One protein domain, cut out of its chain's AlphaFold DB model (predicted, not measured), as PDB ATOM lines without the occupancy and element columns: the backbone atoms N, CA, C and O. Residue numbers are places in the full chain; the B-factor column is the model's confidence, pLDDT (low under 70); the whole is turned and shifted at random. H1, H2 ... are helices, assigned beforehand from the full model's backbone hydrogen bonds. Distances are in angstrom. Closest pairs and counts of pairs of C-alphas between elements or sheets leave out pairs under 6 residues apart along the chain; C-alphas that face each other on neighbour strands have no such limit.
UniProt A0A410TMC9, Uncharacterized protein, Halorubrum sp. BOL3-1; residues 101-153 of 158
ATOM      1  N   VAL A 101     288.376 219.373 183.334       58.09
ATOM      2  CA  VAL A 101     288.079 217.967 182.997       58.09
ATOM      3  C   VAL A 101     286.668 217.621 183.480       58.09
ATOM      4  O   VAL A 101     286.463 217.513 184.691       58.09
ATOM      5  N   ASP A 102     285.741 217.443 182.532       74.69
ATOM      6  CA  ASP A 102     284.341 217.087 182.769       74.69
ATOM      7  C   ASP A 102     284.270 215.992 183.856       74.69
ATOM      8  O   ASP A 102     284.789 214.877 183.663       74.69
ATOM      9  N   PRO A 103     283.711 216.303 185.041       80.06
ATOM     10  CA  PRO A 103     283.626 215.360 186.147       80.06
ATOM     11  C   PRO A 103     282.977 214.031 185.745       80.06
ATOM     12  O   PRO A 103     283.413 212.975 186.224       80.06
ATOM     13  N   VAL A 104     282.029 214.065 184.803       84.06
ATOM     14  CA  VAL A 104     281.370 212.885 184.238       84.06
ATOM     15  C   VAL A 104     282.344 212.065 183.390       84.06
ATOM     16  O   VAL A 104     282.445 210.844 183.565       84.06
ATOM     17  N   ALA A 105     283.139 212.709 182.532       84.69
ATOM     18  CA  ALA A 105     284.174 212.042 181.738       84.69
ATOM     19  C   ALA A 105     285.190 211.286 182.616       84.69
ATOM     20  O   ALA A 105     285.606 210.169 182.288       84.69
ATOM     21  N   ARG A 106     285.538 211.841 183.782       84.44
ATOM     22  CA  ARG A 106     286.409 211.182 184.770       84.44
ATOM     23  C   ARG A 106     285.757 209.958 185.422       84.44
ATOM     24  O   ARG A 106     286.447 208.969 185.679       84.44
ATOM     25  N   ILE A 107     284.457 209.998 185.716       87.56
ATOM     26  CA  ILE A 107     283.720 208.846 186.269       87.56
ATOM     27  C   ILE A 107     283.627 207.726 185.221       87.56
ATOM     28  O   ILE A 107     283.935 206.572 185.524       87.56
ATOM     29  N   LYS A 108     283.318 208.072 183.966       88.25
ATOM     30  CA  LYS A 108     283.231 207.126 182.844       88.25
ATOM     31  C   LYS A 108     284.547 206.398 182.570       88.25
ATOM     32  O   LYS A 108     284.535 205.194 182.334       88.25
ATOM     33  N   ARG A 109     285.681 207.103 182.642       87.12
ATOM     34  CA  ARG A 109     287.007 206.497 182.454       87.12
ATOM     35  C   ARG A 109     287.291 205.388 183.471       87.12
ATOM     36  O   ARG A 109     287.746 204.313 183.098       87.12
ATOM     37  N   ARG A 110     286.957 205.616 184.743       86.44
ATOM     38  CA  ARG A 110     287.154 204.616 185.803       86.44
ATOM     39  C   ARG A 110     286.242 203.396 185.651       86.44
ATOM     40  O   ARG A 110     286.656 202.292 185.982       86.44
ATOM     41  N   TYR A 111     285.038 203.567 185.105       87.50
ATOM     42  CA  TYR A 111     284.182 202.441 184.722       87.50
ATOM     43  C   TYR A 111     284.801 201.614 183.584       87.50
ATOM     44  O   TYR A 111     284.872 200.393 183.678       87.50
ATOM     45  N   THR A 112     285.313 202.267 182.532       91.88
ATOM     46  CA  THR A 112     285.952 201.559 181.407       91.88
ATOM     47  C   THR A 112     287.248 200.854 181.791       91.88
ATOM     48  O   THR A 112     287.555 199.808 181.223       91.88
ATOM     49  N   ASP A 113     287.971 201.388 182.776       89.44
ATOM     50  CA  ASP A 113     289.170 200.764 183.342       89.44
ATOM     51  C   ASP A 113     288.819 199.619 184.326       89.44
ATOM     52  O   ASP A 113     289.706 198.906 184.795       89.44
ATOM     53  N   GLY A 114     287.526 199.398 184.611       87.38
ATOM     54  CA  GLY A 114     287.030 198.355 185.515       87.38
ATOM     55  C   GLY A 114     287.218 198.669 187.003       87.38
ATOM     56  O   GLY A 114     287.065 197.780 187.838       87.38
ATOM     57  N   GLU A 115     287.560 199.915 187.339       86.94
ATOM     58  CA  GLU A 115     287.795 200.376 188.713       86.94
ATOM     59  C   GLU A 115     286.498 200.717 189.462       86.94
ATOM     60  O   GLU A 115     286.495 200.741 190.691       86.94
ATOM     61  N   LEU A 116     285.403 200.984 188.740       86.50
ATOM     62  CA  LEU A 116     284.066 201.145 189.313       86.50
ATOM     63  C   LEU A 116     283.130 200.054 188.803       86.50
ATOM     64  O   LEU A 116     283.040 199.803 187.601       86.50
ATOM     65  N   THR A 117     282.373 199.461 189.722       87.50
ATOM     66  CA  THR A 117     281.239 198.607 189.356       87.50
ATOM     67  C   THR A 117     280.080 199.450 188.814       87.50
ATOM     68  O   THR A 117     279.970 200.638 189.118       87.50
ATOM     69  N   GLU A 118     279.177 198.840 188.039       85.88
ATOM     70  CA  GLU A 118     277.999 199.519 187.464       85.88
ATOM     71  C   GLU A 118     277.187 200.289 188.524       85.88
ATOM     72  O   GLU A 118     276.871 201.461 188.360       85.88
ATOM     73  N   ALA A 119     276.938 199.665 189.680       89.69
ATOM     74  CA  ALA A 119     276.165 200.282 190.757       89.69
ATOM     75  C   ALA A 119     276.887 201.468 191.427       89.69
ATOM     76  O   ALA A 119     276.247 202.336 192.021       89.69
ATOM     77  N   GLU A 120     278.218 201.501 191.392       88.25
ATOM     78  CA  GLU A 120     279.001 202.634 191.892       88.25
ATOM     79  C   GLU A 120     279.065 203.756 190.860       88.25
ATOM     80  O   GLU A 120     279.037 204.927 191.238       88.25
ATOM     81  N   PHE A 121     279.117 203.401 189.573       89.81
ATOM     82  CA  PHE A 121     279.048 204.347 188.467       89.81
ATOM     83  C   PHE A 121     277.734 205.130 188.507       89.81
ATOM     84  O   PHE A 121     277.776 206.357 188.542       89.81
ATOM     85  N   GLU A 122     276.591 204.444 188.600       90.94
ATOM     86  CA  GLU A 122     275.270 205.086 188.642       90.94
ATOM     87  C   GLU A 122     275.141 206.068 189.816       90.94
ATOM     88  O   GLU A 122     274.738 207.213 189.624       90.94
ATOM     89  N   ARG A 123     275.572 205.671 191.023       88.44
ATOM     90  CA  ARG A 123     275.533 206.552 192.206       88.44
ATOM     91  C   ARG A 123     276.464 207.754 192.086       88.44
ATOM     92  O   ARG A 123     276.127 208.843 192.545       88.44
ATOM     93  N   ALA A 124     277.662 207.551 191.539       87.12
ATOM     94  CA  ALA A 124     278.617 208.634 191.342       87.12
ATOM     95  C   ALA A 124     278.118 209.623 190.282       87.12
ATOM     96  O   ALA A 124     278.295 210.825 190.453       87.12
ATOM     97  N   LEU A 125     277.474 209.116 189.228       87.94
ATOM     98  CA  LEU A 125     276.895 209.908 188.152       87.94
ATOM     99  C   LEU A 125     275.708 210.743 188.647       87.94
ATOM    100  O   LEU A 125     275.694 211.950 188.444       87.94
ATOM    101  N   GLU A 126     274.756 210.132 189.355       88.62
ATOM    102  CA  GLU A 126     273.586 210.831 189.906       88.62
ATOM    103  C   GLU A 126     273.992 211.979 190.843       88.62
ATOM    104  O   GLU A 126     273.448 213.076 190.756       88.62
ATOM    105  N   ARG A 127     275.005 211.759 191.692       86.88
ATOM    106  CA  ARG A 127     275.534 212.794 192.591       86.88
ATOM    107  C   ARG A 127     276.144 213.980 191.845       86.88
ATOM    108  O   ARG A 127     276.037 215.101 192.333       86.88
ATOM    109  N   GLU A 128     276.825 213.725 190.733       86.44
ATOM    110  CA  GLU A 128     277.463 214.779 189.945       86.44
ATOM    111  C   GLU A 128     276.413 215.607 189.196       86.44
ATOM    112  O   GLU A 128     276.389 216.825 189.345       86.44
ATOM    113  N   LEU A 129     275.466 214.953 188.508       84.75
ATOM    114  CA  LEU A 129     274.388 215.656 187.802       84.75
ATOM    115  C   LEU A 129     273.502 216.481 188.748       84.75
ATOM    116  O   LEU A 129     273.101 217.586 188.388       84.75
ATOM    117  N   ALA A 130     273.232 215.975 189.955       83.88
ATOM    118  CA  ALA A 130     272.472 216.704 190.971       83.88
ATOM    119  C   ALA A 130     273.222 217.933 191.535       83.88
ATOM    120  O   ALA A 130     272.612 218.864 192.058       83.88
ATOM    121  N   GLY A 131     274.556 217.952 191.455       78.50
ATOM    122  CA  GLY A 131     275.366 219.112 191.833       78.50
ATOM    123  C   GLY A 131     275.359 220.204 190.761       78.50
ATOM    124  O   GLY A 131     275.212 221.380 191.085       78.50
ATOM    125  N   GLU A 132     275.464 219.816 189.488       74.94
ATOM    126  CA  GLU A 132     275.506 220.743 188.348       74.94
ATOM    127  C   GLU A 132     274.175 221.465 188.091       74.94
ATOM    128  O   GLU A 132     274.172 222.604 187.622       74.94
ATOM    129  N   GLU A 133     273.036 220.819 188.360       66.81
ATOM    130  CA  GLU A 133     271.726 221.484 188.284       66.81
ATOM    131  C   GLU A 133     271.611 222.605 189.322       66.81
ATOM    132  O   GLU A 133     271.169 223.707 189.000       66.81
ATOM    133  N   SER A 134     272.112 222.363 190.535       64.62
ATOM    134  CA  SER A 134     272.033 223.330 191.622       64.62
ATOM    135  C   SER A 134     272.979 224.518 191.421       64.62
ATOM    136  O   SER A 134     272.654 225.611 191.873       64.62
ATOM    137  N   ASP A 135     274.122 224.327 190.757       66.25
ATOM    138  CA  ASP A 135     275.065 225.409 190.435       66.25
ATOM    139  C   ASP A 135     274.521 226.302 189.301       66.25
ATOM    140  O   ASP A 135     274.533 227.531 189.400       66.25
ATOM    141  N   ARG A 136     273.903 225.692 188.274       64.06
ATOM    142  CA  ARG A 136     273.230 226.421 187.182       64.06
ATOM    143  C   ARG A 136     272.034 227.250 187.653       64.06
ATOM    144  O   ARG A 136     271.815 228.348 187.139       64.06
ATOM    145  N   ASP A 137     271.269 226.752 188.620       63.31
ATOM    146  CA  ASP A 137     270.112 227.475 189.160       63.31
ATOM    147  C   ASP A 137     270.520 228.716 189.977       63.31
ATOM    148  O   ASP A 137     269.802 229.720 189.982       63.31
ATOM    149  N   VAL A 138     271.687 228.687 190.632       60.72
ATOM    150  CA  VAL A 138     272.220 229.828 191.399       60.72
ATOM    151  C   VAL A 138     272.736 230.924 190.465       60.72
ATOM    152  O   VAL A 138     272.442 232.101 190.684       60.72
ATOM    153  N   GLU A 139     273.436 230.552 189.395       58.94
ATOM    154  CA  GLU A 139     274.001 231.500 188.426       58.94
ATOM    155  C   GLU A 139     272.904 232.258 187.650       58.94
ATOM    156  O   GLU A 139     272.997 233.465 187.420       58.94
ATOM    157  N   HIS A 140     271.784 231.593 187.338       57.31
ATOM    158  CA  HIS A 140     270.658 232.240 186.655       57.31
ATOM    159  C   HIS A 140     269.841 233.182 187.560       57.31
ATOM    160  O   HIS A 140     269.142 234.071 187.069       57.31
ATOM    161  N   GLN A 141     269.917 233.023 188.884       55.69
ATOM    162  CA  GLN A 141     269.204 233.873 189.841       55.69
ATOM    163  C   GLN A 141     269.969 235.174 190.142       55.69
ATOM    164  O   GLN A 141     269.345 236.227 190.309       55.69
ATOM    165  N   THR A 142     271.306 235.144 190.124       58.28
ATOM    166  CA  THR A 142     272.142 236.333 190.363       58.28
ATOM    167  C   THR A 142     272.014 237.396 189.271       58.28
ATOM    168  O   THR A 142     272.015 238.590 189.581       58.28
ATOM    169  N   ASP A 143     271.803 236.991 188.017       57.66
ATOM    170  CA  ASP A 143     271.659 237.926 186.892       57.66
ATOM    171  C   ASP A 143     270.321 238.685 186.911       57.66
ATOM    172  O   ASP A 143     270.243 239.851 186.512       57.66
ATOM    173  N   PHE A 144     269.256 238.063 187.425       57.25
ATOM    174  CA  PHE A 144     267.940 238.699 187.541       57.25
ATOM    175  C   PHE A 144     267.784 239.545 188.816       57.25
ATOM    176  O   PHE A 144     267.051 240.540 188.805       57.25
ATOM    177  N   GLU A 145     268.470 239.198 189.909       58.88
ATOM    178  CA  GLU A 145     268.378 239.927 191.182       58.88
ATOM    179  C   GLU A 145     269.216 241.222 191.198       58.88
ATOM    180  O   GLU A 145     268.816 242.219 191.817       58.88
ATOM    181  N   GLY A 146     270.314 241.267 190.430       54.97
ATOM    182  CA  GLY A 146     271.126 242.474 190.242       54.97
ATOM    183  C   GLY A 146     270.354 243.629 189.589       54.97
ATOM    184  O   GLY A 146     270.418 244.765 190.059       54.97
ATOM    185  N   ALA A 147     269.526 243.337 188.580       57.22
ATOM    186  CA  ALA A 147     268.779 244.359 187.839       57.22
ATOM    187  C   ALA A 147     267.609 244.988 188.631       57.22
ATOM    188  O   ALA A 147     267.160 246.096 188.321       57.22
ATOM    189  N   ASN A 148     267.083 244.304 189.655       57.56
ATOM    190  CA  ASN A 148     265.954 244.803 190.452       57.56
ATOM    191  C   ASN A 148     266.411 245.627 191.675       57.56
ATOM    192  O   ASN A 148     265.741 246.583 192.088       57.56
ATOM    193  N   SER A 149     267.590 245.319 192.220       57.56
ATOM    194  CA  SER A 149     268.166 246.069 193.345       57.56
ATOM    195  C   SER A 149     268.532 247.512 192.970       57.56
ATOM    196  O   SER A 149     268.358 248.421 193.777       57.56
ATOM    197  N   GLU A 150     268.916 247.778 191.719       55.16
ATOM    198  CA  GLU A 150     269.216 249.146 191.257       55.16
ATOM    199  C   GLU A 150     267.950 250.007 191.073       55.16
ATOM    200  O   GLU A 150     267.949 251.225 191.293       55.16
ATOM    201  N   ARG A 151     266.822 249.381 190.715       55.97
ATOM    202  CA  ARG A 151     265.567 250.098 190.445       55.97
ATOM    203  C   ARG A 151     264.835 250.529 191.715       55.97
ATOM    204  O   ARG A 151     264.110 251.520 191.697       55.97
ATOM    205  N   SER A 152     265.024 249.813 192.818       53.53
ATOM    206  CA  SER A 152     264.365 250.111 194.095       53.53
ATOM    207  C   SER A 152     265.055 251.227 194.892       53.53
ATOM    208  O   SER A 152     264.383 251.940 195.639       53.53
ATOM    209  N   VAL A 153     266.356 251.464 194.678       57.88
ATOM    210  CA  VAL A 153     267.083 252.582 195.310       57.88
ATOM    211  C   VAL A 153     266.698 253.932 194.693       57.88
ATOM    212  O   VAL A 153     266.516 254.908 195.415       57.88
TER     213      VAL A 153
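This is residues 101 to 153 of the 158 residues of an uncharacterized protein of Halorubrum sp. BOL3-1 (UniProt A0A410TMC9). A lopsided helical hairpin: the short helix H1 folds back along the first part of the long helix H2, whose residues 133 to 153 stick out as a single free arm. The printed part has 53 residues with two named helices, H1 then H2, and no named strand; the class is all helix. It is extended, with a radius of gyration of the C-alphas of 17.9 A, and spans 58 by 19 by 8 A.

H1, residues 103 to 112, and H2, residues 118 to 153, form a helical hairpin over a tight link of 5 residues. They touch, H2 with residues 118 to 128 alone; the closest C-alphas, of Tyr 111 and Phe 121, are 6.6 A apart. They run opposite ways at a shallow tilt of 6 degrees. O i to N i+4 pairs are within hydrogen-bond range in 5 of 6 cases in H1 and 23 of 32 in H2.

H1 begins at C-alpha 103 (283.626, 215.360, 186.147) and is 14.8 A long. H2 runs 54.7 A from C-alpha 118 (277.999, 199.519, 187.464) to C-alpha 153 (267.083, 252.582, 195.310), with a kink of 26 degrees near residue 144.

The two C-alphas farthest apart, of Gly 114 and Val 153, are 58.6 A apart. The printed part has no cut. Mean pLDDT of the printed part is 74.8; residue 101 and residues 133 to 153 are under 70.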